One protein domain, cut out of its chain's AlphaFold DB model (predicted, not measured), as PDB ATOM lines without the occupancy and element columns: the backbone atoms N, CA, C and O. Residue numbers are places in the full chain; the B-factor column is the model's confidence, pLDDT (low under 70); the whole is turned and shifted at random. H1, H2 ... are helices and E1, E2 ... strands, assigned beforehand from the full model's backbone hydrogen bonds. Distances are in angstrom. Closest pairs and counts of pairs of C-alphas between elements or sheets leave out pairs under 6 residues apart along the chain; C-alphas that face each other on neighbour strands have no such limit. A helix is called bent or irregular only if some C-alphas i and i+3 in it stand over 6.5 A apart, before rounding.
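Overview. This is residues 123 to 228 of the 244 residues of an uncharacterized protein of Caulobacter sp. FWC2 (UniProt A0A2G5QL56). A twisted sheet of four strands runs along much of the domain's length, with the long helix H1 packed slantwise over one of its faces, chiefly over E1 and E2. Beyond the E4 end of the sheet, a small helical hairpin of H2 and H3 forms a head at one end of the elongated outline. The printed part has 106 residues with three named helices and four named strands, in the order H1 E1 E2 E3 E4 H2 H3; the sheet order is E1 - E2 - E3 - E4, all antiparallel, and the class is mixed, helices and strands. The whole is only just compact, close to loose, with a radius of gyration of the C-alphas of 15.2 A and spans of 50 by 29 by 23 A.

Along the chain. In the sheet, E1 is residues 156 to 163, 22.1 A from first to last C-alpha, and E2 is residues 166 to 177, 32.3 A. E3 is residues 185 to 190, 15.4 A, and E4 is residues 197 to 200, 9.6 A. H1, residues 123 to 141, spans 27.2 A from C-alpha 123 at (40.671, 15.171, 56.118) to C-alpha 141 at (25.057, 17.638, 34.038). H2 is residues 202 to 211, 14.7 A, and H3 is residues 216 to 227, 16.8 A, with C-alpha 227 at (44.165, 27.681, 18.746).

Arrangement. E1, E2, E3 and E4 form a meander, each strand the antiparallel neighbour of the one before, with E1 and E4 as edge strands. N 159 and O 171 of the hairpin E1 and E2 are within hydrogen-bond range at 2.8 A, as are N 187 and O 174 of E2 and E3 at 2.8 A, and N 199 and O 186 of E3 and E4 at 2.8 A. The sheet is twisted, its C-alphas lying up to 4.1 A off the best plane, and E2 bends by 54 degrees at residue 170. The domain has two layers, helices on one face of a sheet, with H1 and H2 on one face. H1 is on the sheet at a height over the sheet of 7.6 A, over E1, E2 and E3, and stands at 55 degrees to E1 on the local plane, slantwise to the strands. The closest C-alphas of H1 and E1 are those of Glu 127 and Ala 158, 5.0 A apart. Residues 146 to 147 pair with residues 176 to 177 of E2, antiparallel. H2 is irregular, C-alphas 203 and 206 being 7.4 A apart; its closest C-alphas with E4 are those of Trp 208 and Ile 200, 7.6 A apart. H2 and H3, a helical hairpin, touch, with C-alphas of Glu 206 and Ala 219 closest at 5.2 A; they run opposite ways at a shallow tilt of 33 degrees, only just short of steep. H3 is not on the sheet, and H1 is apart from H2 and H3. Every O i to N i+4 pair is within hydrogen-bond range in H1 and H3, and 4 of 6 are in H2.

Size, cuts and confidence. The two C-alphas farthest apart, those of Gly 165 and Glu 217, are 50.3 A apart. The printed part has no cut. The link from H1 to E1 is long, with 14 residues. The mean pLDDT of the printed part is 92.0, and residues 151 to 153 are under 70.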
ATOM      1  N   ARG A 123      40.171  14.834  57.455       95.19
ATOM      2  CA  ARG A 123      40.671  15.171  56.118       95.19
ATOM      3  C   ARG A 123      40.208  14.163  55.079       95.19
ATOM      4  O   ARG A 123      39.634  14.544  54.065       95.19
ATOM      5  N   ARG A 124      40.414  12.871  55.347       94.38
ATOM      6  CA  ARG A 124      40.049  11.794  54.420       94.38
ATOM      7  C   ARG A 124      38.548  11.774  54.135       94.38
ATOM      8  O   ARG A 124      38.149  11.577  52.990       94.38
ATOM      9  N   VAL A 125      37.718  11.981  55.158       94.75
ATOM     10  CA  VAL A 125      36.261  12.092  54.988       94.75
ATOM     11  C   VAL A 125      35.912  13.305  54.125       94.75
ATOM     12  O   VAL A 125      35.093  13.183  53.216       94.75
ATOM     13  N   ALA A 126      36.555  14.453  54.353       95.06
ATOM     14  CA  ALA A 126      36.337  15.650  53.546       95.06
ATOM     15  C   ALA A 126      36.740  15.441  52.074       95.06
ATOM     16  O   ALA A 126      35.955  15.748  51.182       95.06
ATOM     17  N   GLU A 127      37.906  14.848  51.800       95.00
ATOM     18  CA  GLU A 127      38.363  14.527  50.438       95.00
ATOM     19  C   GLU A 127      37.383  13.594  49.706       95.00
ATOM     20  O   GLU A 127      37.008  13.831  48.550       95.00
ATOM     21  N   GLN A 128      36.917  12.546  50.390       93.31
ATOM     22  CA  GLN A 128      35.916  11.621  49.854       93.31
ATOM     23  C   GLN A 128      34.587  12.323  49.572       93.31
ATOM     24  O   GLN A 128      33.962  12.085  48.539       93.31
ATOM     25  N   TRP A 129      34.161  13.223  50.454       95.19
ATOM     26  CA  TRP A 129      32.929  13.970  50.252       95.19
ATOM     27  C   TRP A 129      33.034  14.943  49.070       95.19
ATOM     28  O   TRP A 129      32.139  14.977  48.224       95.19
ATOM     29  N   CYS A 130      34.143  15.675  48.944       94.94
ATOM     30  CA  CYS A 130      34.380  16.580  47.821       94.94
ATOM     31  C   CYS A 130      34.367  15.844  46.475       94.94
ATOM     32  O   CYS A 130      33.716  16.296  45.531       94.94
ATOM     33  N   THR A 131      35.037  14.691  46.387       94.94
ATOM     34  CA  THR A 131      35.025  13.879  45.159       94.94
ATOM     35  C   THR A 131      33.637  13.313  44.849       94.94
ATOM     36  O   THR A 131      33.236  13.314  43.686       94.94
ATOM     37  N   ALA A 132      32.865  12.911  45.863       94.50
ATOM     38  CA  ALA A 132      31.488  12.453  45.684       94.50
ATOM     39  C   ALA A 132      30.550  13.567  45.181       94.50
ATOM     40  O   ALA A 132      29.746  13.322  44.281       94.50
ATOM     41  N   ILE A 133      30.672  14.796  45.703       94.81
ATOM     42  CA  ILE A 133      29.909  15.960  45.217       94.81
ATOM     43  C   ILE A 133      30.255  16.253  43.755       94.81
ATOM     44  O   ILE A 133      29.354  16.415  42.935       94.81
ATOM     45  N   ALA A 134      31.546  16.292  43.417       95.69
ATOM     46  CA  ALA A 134      31.992  16.566  42.054       95.69
ATOM     47  C   ALA A 134      31.531  15.486  41.062       95.69
ATOM     48  O   ALA A 134      31.096  15.807  39.958       95.69
ATOM     49  N   ALA A 135      31.577  14.212  41.464       95.12
ATOM     50  CA  ALA A 135      31.047  13.101  40.680       95.12
ATOM     51  C   ALA A 135      29.532  13.236  40.452       95.12
ATOM     52  O   ALA A 135      29.062  13.062  39.328       95.12
ATOM     53  N   ALA A 136      28.775  13.582  41.498       95.81
ATOM     54  CA  ALA A 136      27.334  13.783  41.399       95.81
ATOM     55  C   ALA A 136      26.970  14.974  40.494       95.81
ATOM     56  O   ALA A 136      26.085  14.833  39.652       95.81
ATOM     57  N   ASP A 137      27.662  16.116  40.613       96.56
ATOM     58  CA  ASP A 137      27.464  17.277  39.729       96.56
ATOM     59  C   ASP A 137      27.775  16.928  38.265       96.56
ATOM     60  O   ASP A 137      26.966  17.213  37.378       96.56
ATOM     61  N   LEU A 138      28.886  16.226  38.012       96.50
ATOM     62  CA  LEU A 138      29.256  15.771  36.672       96.50
ATOM     63  C   LEU A 138      28.176  14.870  36.058       96.50
ATOM     64  O   LEU A 138      27.732  15.121  34.938       96.50
ATOM     65  N   MET A 139      27.735  13.839  36.785       96.00
ATOM     66  CA  MET A 139      26.723  12.893  36.299       96.00
ATOM     67  C   MET A 139      25.342  13.539  36.145       96.00
ATOM     68  O   MET A 139      24.581  13.144  35.265       96.00
ATOM     69  N   ALA A 140      25.009  14.541  36.964       96.50
ATOM     70  CA  ALA A 140      23.764  15.289  36.825       96.50
ATOM     71  C   ALA A 140      23.766  16.171  35.566       96.50
ATOM     72  O   ALA A 140      22.745  16.274  34.886       96.50
ATOM     73  N   ARG A 141      24.906  16.797  35.239       95.50
ATOM     74  CA  ARG A 141      25.057  17.638  34.038       95.50
ATOM     75  C   ARG A 141      25.216  16.823  32.759       95.50
ATOM     76  O   ARG A 141      24.714  17.239  31.718       95.50
ATOM     77  N   TYR A 142      25.903  15.685  32.833       95.81
ATOM     78  CA  TYR A 142      26.208  14.833  31.686       95.81
ATOM     79  C   TYR A 142      25.999  13.349  32.036       95.81
ATOM     80  O   TYR A 142      26.963  12.641  32.315       95.81
ATOM     81  N   PRO A 143      24.754  12.839  31.994       95.06
ATOM     82  CA  PRO A 143      24.444  11.468  32.419       95.06
ATOM     83  C   PRO A 143      25.131  10.356  31.610       95.06
ATOM     84  O   PRO A 143      25.232   9.228  32.081       95.06
ATOM     85  N   GLU A 144      25.589  10.658  30.393       95.75
ATOM     86  CA  GLU A 144      26.240   9.702  29.483       95.75
ATOM     87  C   GLU A 144      27.756   9.561  29.719       95.75
ATOM     88  O   GLU A 144      28.416   8.765  29.048       95.75
ATOM     89  N   VAL A 145      28.331  10.326  30.653       96.06
ATOM     90  CA  VAL A 145      29.756  10.212  30.990       96.06
ATOM     91  C   VAL A 145      30.020   9.002  31.877       96.06
ATOM     92  O   VAL A 145      29.203   8.611  32.708       96.06
ATOM     93  N   THR A 146      31.207   8.426  31.736       95.25
ATOM     94  CA  THR A 146      31.686   7.347  32.604       95.25
ATOM     95  C   THR A 146      32.846   7.857  33.441       95.25
ATOM     96  O   THR A 146      33.897   8.203  32.907       95.25
ATOM     97  N   ILE A 147      32.676   7.909  34.762       94.56
ATOM     98  CA  ILE A 147      33.753   8.293  35.681       94.56
ATOM     99  C   ILE A 147      34.799   7.181  35.724       94.56
ATOM    100  O   ILE A 147      34.473   6.006  35.895       94.56
ATOM    101  N   ARG A 148      36.073   7.554  35.604       91.31
ATOM    102  CA  ARG A 148      37.175   6.599  35.702       91.31
ATOM    103  C   ARG A 148      37.421   6.236  37.162       91.31
ATOM    104  O   ARG A 148      37.636   7.100  38.004       91.31
ATOM    105  N   THR A 149      37.445   4.942  37.453       81.06
ATOM    106  CA  THR A 149      37.702   4.400  38.792       81.06
ATOM    107  C   THR A 149      38.848   3.398  38.723       81.06
ATOM    108  O   THR A 149      38.665   2.183  38.716       81.06
ATOM    109  N   ARG A 150      40.073   3.911  38.615       77.56
ATOM    110  CA  ARG A 150      41.283   3.085  38.686       77.56
ATOM    111  C   ARG A 150      41.896   3.193  40.086       77.56
ATOM    112  O   ARG A 150      42.130   4.322  40.520       77.56
ATOM    113  N   PRO A 151      42.155   2.070  40.784       57.50
ATOM    114  CA  PRO A 151      42.636   2.065  42.172       57.50
ATOM    115  C   PRO A 151      43.978   2.777  42.412       57.50
ATOM    116  O   PRO A 151      44.289   3.118  43.546       57.50
ATOM    117  N   ASP A 152      44.772   2.979  41.362       55.62
ATOM    118  CA  ASP A 152      46.174   3.406  41.384       55.62
ATOM    119  C   ASP A 152      46.424   4.745  40.670       55.62
ATOM    120  O   ASP A 152      47.566   5.128  40.427       55.62
ATOM    121  N   SER A 153      45.365   5.478  40.322       63.34
ATOM    122  CA  SER A 153      45.496   6.731  39.578       63.34
ATOM    123  C   SER A 153      44.666   7.851  40.187       63.34
ATOM    124  O   SER A 153      43.611   7.620  40.779       63.34
ATOM    125  N   PHE A 154      45.122   9.086  39.978       72.31
ATOM    126  CA  PHE A 154      44.456  10.332  40.369       72.31
ATOM    127  C   PHE A 154      43.159  10.601  39.572       72.31
ATOM    128  O   PHE A 154      42.879  11.735  39.187       72.31
ATOM    129  N   CYS A 155      42.370   9.563  39.267       84.81
ATOM    130  CA  CYS A 155      41.077   9.704  38.603       84.81
ATOM    131  C   CYS A 155      40.027  10.351  39.508       84.81
ATOM    132  O   CYS A 155      39.131  11.018  39.002       84.81
ATOM    133  N   LEU A 156      40.149  10.163  40.822       90.69
ATOM    134  CA  LEU A 156      39.328  10.804  41.841       90.69
ATOM    135  C   LEU A 156      40.275  11.427  42.856       90.69
ATOM    136  O   LEU A 156      40.916  10.715  43.627       90.69
ATOM    137  N   HIS A 157      40.400  12.747  42.828       92.12
ATOM    138  CA  HIS A 157      41.302  13.444  43.728       92.12
ATOM    139  C   HIS A 157      40.653  14.715  44.258       92.12
ATOM    140  O   HIS A 157      40.089  15.501  43.498       92.12
ATOM    141  N   ALA A 158      40.758  14.918  45.565       95.00
ATOM    142  CA  ALA A 158      40.478  16.190  46.199       95.00
ATOM    143  C   ALA A 158      41.663  16.547  47.086       95.00
ATOM    144  O   ALA A 158      42.167  15.705  47.824       95.00
ATOM    145  N   TYR A 159      42.073  17.802  47.006       94.38
ATOM    146  CA  TYR A 159      42.988  18.418  47.943       94.38
ATOM    147  C   TYR A 159      42.178  19.382  48.805       94.38
ATOM    148  O   TYR A 159      41.507  20.287  48.292       94.38
ATOM    149  N   VAL A 160      42.205  19.160  50.116       95.50
ATOM    150  CA  VAL A 160      41.455  19.946  51.099       95.50
ATOM    151  C   VAL A 160      42.409  20.579  52.105       95.50
ATOM    152  O   VAL A 160      43.456  20.026  52.428       95.50
ATOM    153  N   GLN A 161      42.028  21.732  52.641       94.19
ATOM    154  CA  GLN A 161      42.798  22.435  53.662       94.19
ATOM    155  C   GLN A 161      41.877  22.921  54.776       94.19
ATOM    156  O   GLN A 161      40.730  23.289  54.517       94.19
ATOM    157  N   ARG A 162      42.378  22.966  56.016       91.94
ATOM    158  CA  ARG A 162      41.656  23.612  57.113       91.94
ATOM    159  C   ARG A 162      41.527  25.117  56.870       91.94
ATOM    160  O   ARG A 162      42.522  25.822  56.741       91.94
ATOM    161  N   VAL A 163      40.294  25.608  56.874       89.94
ATOM    162  CA  VAL A 163      39.923  27.023  56.831       89.94
ATOM    163  C   VAL A 163      38.848  27.240  57.893       89.94
ATOM    164  O   VAL A 163      37.801  26.600  57.862       89.94
ATOM    165  N   GLY A 164      39.115  28.100  58.880       88.69
ATOM    166  CA  GLY A 164      38.154  28.374  59.959       88.69
ATOM    167  C   GLY A 164      37.766  27.140  60.790       88.69
ATOM    168  O   GLY A 164      36.638  27.050  61.261       88.69
ATOM    169  N   GLY A 165      38.674  26.169  60.937       88.00
ATOM    170  CA  GLY A 165      38.438  24.937  61.699       88.00
ATOM    171  C   GLY A 165      37.767  23.801  60.919       88.00
ATOM    172  O   GLY A 165      37.659  22.702  61.455       88.00
ATOM    173  N   LEU A 166      37.384  24.014  59.658       88.75
ATOM    174  CA  LEU A 166      36.765  23.003  58.794       88.75
ATOM    175  C   LEU A 166      37.632  22.736  57.562       88.75
ATOM    176  O   LEU A 166      38.359  23.622  57.121       88.75
ATOM    177  N   TYR A 167      37.544  21.542  56.977       93.69
ATOM    178  CA  TYR A 167      38.188  21.274  55.690       93.69
ATOM    179  C   TYR A 167      37.382  21.881  54.545       93.69
ATOM    180  O   TYR A 167      36.218  21.541  54.342       93.69
ATOM    181  N   ALA A 168      38.027  22.757  53.784       91.75
ATOM    182  CA  ALA A 168      37.515  23.312  52.544       91.75
ATOM    183  C   ALA A 168      38.285  22.729  51.354       91.75
ATOM    184  O   ALA A 168      39.504  22.547  51.421       91.75
ATOM    185  N   ALA A 169      37.578  22.460  50.257       92.81
ATOM    186  CA  ALA A 169      38.204  22.050  49.008       92.81
ATOM    187  C   ALA A 169      39.065  23.186  48.446       92.81
ATOM    188  O   ALA A 169      38.597  24.311  48.282       92.81
ATOM    189  N   LYS A 170      40.321  22.870  48.140       95.00
ATOM    190  CA  LYS A 170      41.232  23.730  47.378       95.00
ATOM    191  C   LYS A 170      41.323  23.290  45.931       95.00
ATOM    192  O   LYS A 170      41.467  24.115  45.043       95.00
ATOM    193  N   GLN A 171      41.227  21.989  45.701       95.38
ATOM    194  CA  GLN A 171      41.178  21.431  44.365       95.38
ATOM    195  C   GLN A 171      40.339  20.160  44.380       95.38
ATOM    196  O   GLN A 171      40.460  19.346  45.294       95.38
ATOM    197  N   VAL A 172      39.520  19.962  43.354       96.31
ATOM    198  CA  VAL A 172      38.822  18.698  43.103       96.31
ATOM    199  C   VAL A 172      38.968  18.345  41.633       96.31
ATOM    200  O   VAL A 172      38.805  19.208  40.776       96.31
ATOM    201  N   ARG A 173      39.290  17.086  41.336       95.00
ATOM    202  CA  ARG A 173      39.499  16.566  39.983       95.00
ATOM    203  C   ARG A 173      38.854  15.193  39.833       95.00
ATOM    204  O   ARG A 173      39.192  14.264  40.568       95.00
ATOM    205  N   ILE A 174      37.961  15.073  38.853       95.44
ATOM    206  CA  ILE A 174      37.279  13.828  38.485       95.44
ATOM    207  C   ILE A 174      37.552  13.539  37.014       95.44
ATOM    208  O   ILE A 174      37.094  14.269  36.137       95.44
ATOM    209  N   GLN A 175      38.293  12.477  36.723       94.75
ATOM    210  CA  GLN A 175      38.514  12.048  35.348       94.75
ATOM    211  C   GLN A 175      37.313  11.260  34.830       94.75
ATOM    212  O   GLN A 175      36.773  10.393  35.522       94.75
ATOM    213  N   PHE A 176      36.930  11.521  33.586       95.31
ATOM    214  CA  PHE A 176      35.790  10.873  32.958       95.31
ATOM    215  C   PHE A 176      36.008  10.633  31.466       95.31
ATOM    216  O   PHE A 176      36.787  11.318  30.802       95.31
ATOM    217  N   ASP A 177      35.281   9.658  30.946       95.38
ATOM    218  CA  ASP A 177      35.114   9.380  29.529       95.38
ATOM    219  C   ASP A 177      33.742   9.871  29.067       95.38
ATOM    220  O   ASP A 177      32.785   9.900  29.844       95.38
ATOM    221  N   PHE A 178      33.638  10.263  27.801       96.31
ATOM    222  CA  PHE A 178      32.394  10.728  27.195       96.31
ATOM    223  C   PHE A 178      32.294  10.249  25.735       96.31
ATOM    224  O   PHE A 178      33.329   9.986  25.109       96.31
ATOM    225  N   PRO A 179      31.079  10.124  25.172       96.00
ATOM    226  CA  PRO A 179      30.883   9.685  23.792       96.00
ATOM    227  C   PRO A 179      31.687  10.505  22.772       96.00
ATOM    228  O   PRO A 179      31.629  11.731  22.746       96.00
ATOM    229  N   GLY A 180      32.435   9.812  21.911       93.88
ATOM    230  CA  GLY A 180      33.263  10.426  20.866       93.88
ATOM    231  C   GLY A 180      34.636  10.933  21.325       93.88
ATOM    232  O   GLY A 180      35.467  11.234  20.470       93.88
ATOM    233  N   GLY A 181      34.910  10.995  22.633       93.88
ATOM    234  CA  GLY A 181      36.228  11.350  23.166       93.88
ATOM    235  C   GLY A 181      37.231  10.194  23.065       93.88
ATOM    236  O   GLY A 181      36.886   9.040  23.315       93.88
ATOM    237  N   LYS A 182      38.487  10.494  22.715       94.38
ATOM    238  CA  LYS A 182      39.579   9.507  22.644       94.38
ATOM    239  C   LYS A 182      40.366   9.402  23.952       94.38
ATOM    240  O   LYS A 182      40.823   8.318  24.309       94.38
ATOM    241  N   TYR A 183      40.578  10.524  24.631       91.44
ATOM    242  CA  TYR A 183      41.384  10.657  25.847       91.44
ATOM    243  C   TYR A 183      40.550  11.011  27.080       91.44
ATOM    244  O   TYR A 183      41.027  10.789  28.195       91.44
ATOM    245  N   GLY A 184      39.333  11.524  26.891       92.00
ATOM    246  CA  GLY A 184      38.405  11.884  27.960       92.00
ATOM    247  C   GLY A 184      38.609  13.309  28.480       92.00
ATOM    248  O   GLY A 184      39.220  14.162  27.832       92.00
ATOM    249  N   GLY A 185      38.063  13.571  29.661       94.44
ATOM    250  CA  GLY A 185      38.068  14.876  30.308       94.44
ATOM    251  C   GLY A 185      38.359  14.804  31.800       94.44
ATOM    252  O   GLY A 185      38.380  13.733  32.407       94.44
ATOM    253  N   CYS A 186      38.575  15.970  32.396       95.19
ATOM    254  CA  CYS A 186      38.661  16.152  33.836       95.19
ATOM    255  C   CYS A 186      37.648  17.212  34.269       95.19
ATOM    256  O   CYS A 186      37.643  18.318  33.736       95.19
ATOM    257  N   TRP A 187      36.785  16.872  35.220       96.62
ATOM    258  CA  TRP A 187      35.874  17.797  35.881       96.62
ATOM    259  C   TRP A 187      36.604  18.395  37.077       96.62
ATOM    260  O   TRP A 187      37.033  17.657  37.967       96.62
ATOM    261  N   CYS A 188      36.824  19.704  37.048       95.50
ATOM    262  CA  CYS A 188      37.730  20.404  37.946       95.50
ATOM    263  C   CYS A 188      36.998  21.482  38.739       95.50
ATOM    264  O   CYS A 188      36.128  22.156  38.194       95.50
ATOM    265  N   LEU A 189      37.405  21.671  39.989       95.31
ATOM    266  CA  LEU A 189      37.170  22.885  40.767       95.31
ATOM    267  C   LEU A 189      38.508  23.292  41.366       95.31
ATOM    268  O   LEU A 189      39.102  22.494  42.093       95.31
ATOM    269  N   GLU A 190      38.982  24.487  41.048       93.81
ATOM    270  CA  GLU A 190      40.203  25.052  41.623       93.81
ATOM    271  C   GLU A 190      39.883  26.086  42.710       93.81
ATOM    272  O   GLU A 190      38.763  26.587  42.837       93.81
ATOM    273  N   GLU A 191      40.886  26.428  43.512       90.81
ATOM    274  CA  GLU A 191      40.743  27.430  44.557       90.81
ATOM    275  C   GLU A 191      40.328  28.787  43.968       90.81
ATOM    276  O   GLU A 191      40.955  29.311  43.048       90.81
ATOM    277  N   GLY A 192      39.279  29.377  44.542       86.88
ATOM    278  CA  GLY A 192      38.726  30.655  44.090       86.88
ATOM    279  C   GLY A 192      37.692  30.530  42.971       86.88
ATOM    280  O   GLY A 192      37.050  31.527  42.637       86.88
ATOM    281  N   GLU A 193      37.474  29.331  42.424       89.56
ATOM    282  CA  GLU A 193      36.376  29.068  41.499       89.56
ATOM    283  C   GLU A 193      35.078  28.779  42.264       89.56
ATOM    284  O   GLU A 193      35.069  28.128  43.309       89.56
ATOM    285  N   ALA A 194      33.960  29.281  41.739       89.00
ATOM    286  CA  ALA A 194      32.635  29.051  42.319       89.00
ATOM    287  C   ALA A 194      31.917  27.837  41.709       89.00
ATOM    288  O   ALA A 194      30.958  27.332  42.289       89.00
ATOM    289  N   GLU A 195      32.352  27.383  40.532       92.25
ATOM    290  CA  GLU A 195      31.683  26.343  39.755       92.25
ATOM    291  C   GLU A 195      32.694  25.371  39.159       92.25
ATOM    292  O   GLU A 195      33.807  25.755  38.801       92.25
ATOM    293  N   PHE A 196      32.273  24.116  39.002       94.94
ATOM    294  CA  PHE A 196      33.067  23.125  38.298       94.94
ATOM    295  C   PHE A 196      33.169  23.434  36.800       94.94
ATOM    296  O   PHE A 196      32.213  23.892  36.165       94.94
ATOM    297  N   SER A 197      34.312  23.096  36.208       93.81
ATOM    298  CA  SER A 197      34.564  23.226  34.777       93.81
ATOM    299  C   SER A 197      35.185  21.958  34.182       93.81
ATOM    300  O   SER A 197      35.880  21.197  34.854       93.81
ATOM    301  N   ALA A 198      34.932  21.712  32.892       94.88
ATOM    302  CA  ALA A 198      35.586  20.629  32.161       94.88
ATOM    303  C   ALA A 198      36.917  21.103  31.572       94.88
ATOM    304  O   ALA A 198      36.949  21.999  30.727       94.88
ATOM    305  N   SER A 199      37.997  20.425  31.943       94.50
ATOM    306  CA  SER A 199      39.272  20.450  31.238       94.50
ATOM    307  C   SER A 199      39.326  19.278  30.256       94.50
ATOM    308  O   SER A 199      39.280  18.118  30.664       94.50
ATOM    309  N   ILE A 200      39.386  19.576  28.957       95.00
ATOM    310  CA  ILE A 200      39.346  18.585  27.871       95.00
ATOM    311  C   ILE A 200      40.642  18.657  27.067       95.00
ATOM    312  O   ILE A 200      41.138  19.748  26.769       95.00
ATOM    313  N   ALA A 201      41.189  17.498  26.695       90.69
ATOM    314  CA  ALA A 201      42.357  17.436  25.826       90.69
ATOM    315  C   ALA A 201      42.057  18.112  24.481       90.69
ATOM    316  O   ALA A 201      40.988  17.919  23.910       90.69
ATOM    317  N   PHE A 202      43.014  18.861  23.927       91.44
ATOM    318  CA  PHE A 202      42.778  19.624  22.696       91.44
ATOM    319  C   PHE A 202      42.243  18.759  21.536       91.44
ATOM    320  O   PHE A 202      41.351  19.186  20.808       91.44
ATOM    321  N   GLY A 203      42.740  17.522  21.396       92.56
ATOM    322  CA  GLY A 203      42.286  16.571  20.371       92.56
ATOM    323  C   GLY A 203      40.850  16.059  20.541       92.56
ATOM    324  O   GLY A 203      40.300  15.524  19.588       92.56
ATOM    325  N   ASP A 204      40.251  16.253  21.716       95.75
ATOM    326  CA  ASP A 204      38.889  15.833  22.055       95.75
ATOM    327  C   ASP A 204      37.906  17.017  22.128       95.75
ATOM    328  O   ASP A 204      36.714  16.808  22.352       95.75
ATOM    329  N   LEU A 205      38.364  18.265  21.937       94.81
ATOM    330  CA  LEU A 205      37.508  19.453  22.071       94.81
ATOM    331  C   LEU A 205      36.336  19.456  21.083       94.81
ATOM    332  O   LEU A 205      35.225  19.818  21.460       94.81
ATOM    333  N   GLU A 206      36.564  19.044  19.834       95.38
ATOM    334  CA  GLU A 206      35.499  18.960  18.828       95.38
ATOM    335  C   GLU A 206      34.418  17.961  19.259       95.38
ATOM    336  O   GLU A 206      33.242  18.317  19.341       95.38
ATOM    337  N   ALA A 207      34.830  16.742  19.626       95.88
ATOM    338  CA  ALA A 207      33.940  15.708  20.144       95.88
ATOM    339  C   ALA A 207      33.190  16.175  21.399       95.88
ATOM    340  O   ALA A 207      31.997  15.921  21.529       95.88
ATOM    341  N   TRP A 208      33.855  16.908  22.294       96.25
ATOM    342  CA  TRP A 208      33.231  17.467  23.491       96.25
ATOM    343  C   TRP A 208      32.139  18.491  23.168       96.25
ATOM    344  O   TRP A 208      31.070  18.471  23.776       96.25
ATOM    345  N   TYR A 209      32.365  19.384  22.202       96.19
ATOM    346  CA  TYR A 209      31.335  20.337  21.789       96.19
ATOM    347  C   TYR A 209      30.154  19.649  21.106       96.19
ATOM    348  O   TYR A 209      29.011  19.996  21.403       96.19
ATOM    349  N   ILE A 210      30.418  18.663  20.245       96.06
ATOM    350  CA  ILE A 210      29.369  17.861  19.601       96.06
ATOM    351  C   ILE A 210      28.548  17.114  20.657       96.06
ATOM    352  O   ILE A 210      27.322  17.180  20.638       96.06
ATOM    353  N   PHE A 211      29.212  16.488  21.632       95.62
ATOM    354  CA  PHE A 211      28.563  15.836  22.771       95.62
ATOM    355  C   PHE A 211      27.652  16.797  23.554       95.62
ATOM    356  O   PHE A 211      26.567  16.427  23.990       95.62
ATOM    357  N   ARG A 212      28.037  18.074  23.658       94.81
ATOM    358  CA  ARG A 212      27.229  19.141  24.272       94.81
ATOM    359  C   ARG A 212      26.150  19.733  23.354       94.81
ATOM    360  O   ARG A 212      25.582  20.778  23.681       94.81
ATOM    361  N   GLY A 213      25.873  19.099  22.216       94.06
ATOM    362  CA  GLY A 213      24.806  19.472  21.288       94.06
ATOM    363  C   GLY A 213      25.174  20.549  20.264       94.06
ATOM    364  O   GLY A 213      24.272  21.157  19.690       94.06
ATOM    365  N   LYS A 214      26.465  20.829  20.038       95.44
ATOM    366  CA  LYS A 214      26.907  21.705  18.938       95.44
ATOM    367  C   LYS A 214      26.926  20.959  17.611       95.44
ATOM    368  O   LYS A 214      27.187  19.758  17.574       95.44
ATOM    369  N   THR A 215      26.689  21.675  16.512       95.88
ATOM    370  CA  THR A 215      26.911  21.087  15.182       95.88
ATOM    371  C   THR A 215      28.413  20.913  14.928       95.88
ATOM    372  O   THR A 215      29.221  21.615  15.550       95.88
ATOM    373  N   PRO A 216      28.827  20.022  14.009       93.94
ATOM    374  CA  PRO A 216      30.234  19.886  13.636       93.94
ATOM    375  C   PRO A 216      30.872  21.212  13.189       93.94
ATOM    376  O   PRO A 216      31.999  21.518  13.572       93.94
ATOM    377  N   GLU A 217      30.142  22.055  12.453       93.50
ATOM    378  CA  GLU A 217      30.643  23.358  11.997       93.50
ATOM    379  C   GLU A 217      30.866  24.332  13.163       93.50
ATOM    380  O   GLU A 217      31.874  25.043  13.210       93.50
ATOM    381  N   GLU A 218      29.941  24.363  14.129       94.19
ATOM    382  CA  GLU A 218      30.078  25.185  15.332       94.19
ATOM    383  C   GLU A 218      31.232  24.706  16.217       94.19
ATOM    384  O   GLU A 218      32.003  25.527  16.723       94.19
ATOM    385  N   ALA A 219      31.360  23.388  16.391       93.25
ATOM    386  CA  ALA A 219      32.429  22.763  17.157       93.25
ATOM    387  C   ALA A 219      33.801  23.082  16.549       93.25
ATOM    388  O   ALA A 219      34.681  23.572  17.258       93.25
ATOM    389  N   ALA A 220      33.962  22.910  15.234       91.38
ATOM    390  CA  ALA A 220      35.197  23.237  14.525       91.38
ATOM    391  C   ALA A 220      35.588  24.717  14.692       91.38
ATOM    392  O   ALA A 220      36.757  25.033  14.931       91.38
ATOM    393  N   ARG A 221      34.610  25.636  14.642       92.69
ATOM    394  CA  ARG A 221      34.850  27.067  14.889       92.69
ATOM    395  C   ARG A 221      35.356  27.327  16.312       92.69
ATOM    396  O   ARG A 221      36.326  28.063  16.476       92.69
ATOM    397  N   LEU A 222      34.732  26.724  17.328       92.31
ATOM    398  CA  LEU A 222      35.135  26.880  18.733       92.31
ATOM    399  C   LEU A 222      36.540  26.316  18.996       92.31
ATOM    400  O   LEU A 222      37.329  26.927  19.718       92.31
ATOM    401  N   VAL A 223      36.883  25.183  18.380       91.44
ATOM    402  CA  VAL A 223      38.234  24.602  18.456       91.44
ATOM    403  C   VAL A 223      39.277  25.551  17.864       91.44
ATOM    404  O   VAL A 223      40.347  25.739  18.447       91.44
ATOM    405  N   GLU A 224      38.973  26.198  16.740       89.88
ATOM    406  CA  GLU A 224      39.885  27.160  16.118       89.88
ATOM    407  C   GLU A 224      40.076  28.420  16.981       89.88
ATOM    408  O   GLU A 224      41.185  28.945  17.077       89.88
ATOM    409  N   GLU A 225      39.043  28.873  17.695       89.31
ATOM    410  CA  GLU A 225      39.181  29.951  18.687       89.31
ATOM    411  C   GLU A 225      40.167  29.584  19.806       89.31
ATOM    412  O   GLU A 225      40.919  30.446  20.260       89.31
ATOM    413  N   HIS A 226      40.230  28.307  20.196       83.81
ATOM    414  CA  HIS A 226      41.172  27.818  21.208       83.81
ATOM    415  C   HIS A 226      42.614  27.718  20.685       83.81
ATOM    416  O   HIS A 226      43.548  27.759  21.484       83.81
ATOM    417  N   ARG A 227      42.822  27.619  19.359       81.81
ATOM    418  CA  ARG A 227      44.165  27.681  18.746       81.81
ATOM    419  C   ARG A 227      44.735  29.086  18.697       81.81
ATOM    420  O   ARG A 227      45.956  29.243  18.644       81.81
ATOM    421  N   ARG A 228      43.877  30.108  18.663       75.69
ATOM    422  CA  ARG A 228      44.343  31.490  18.571       75.69
ATOM    423  C   ARG A 228      45.126  31.827  19.841       75.69
ATOM    424  O   ARG A 228      44.595  31.660  20.939       75.69
TER     425      ARG A 228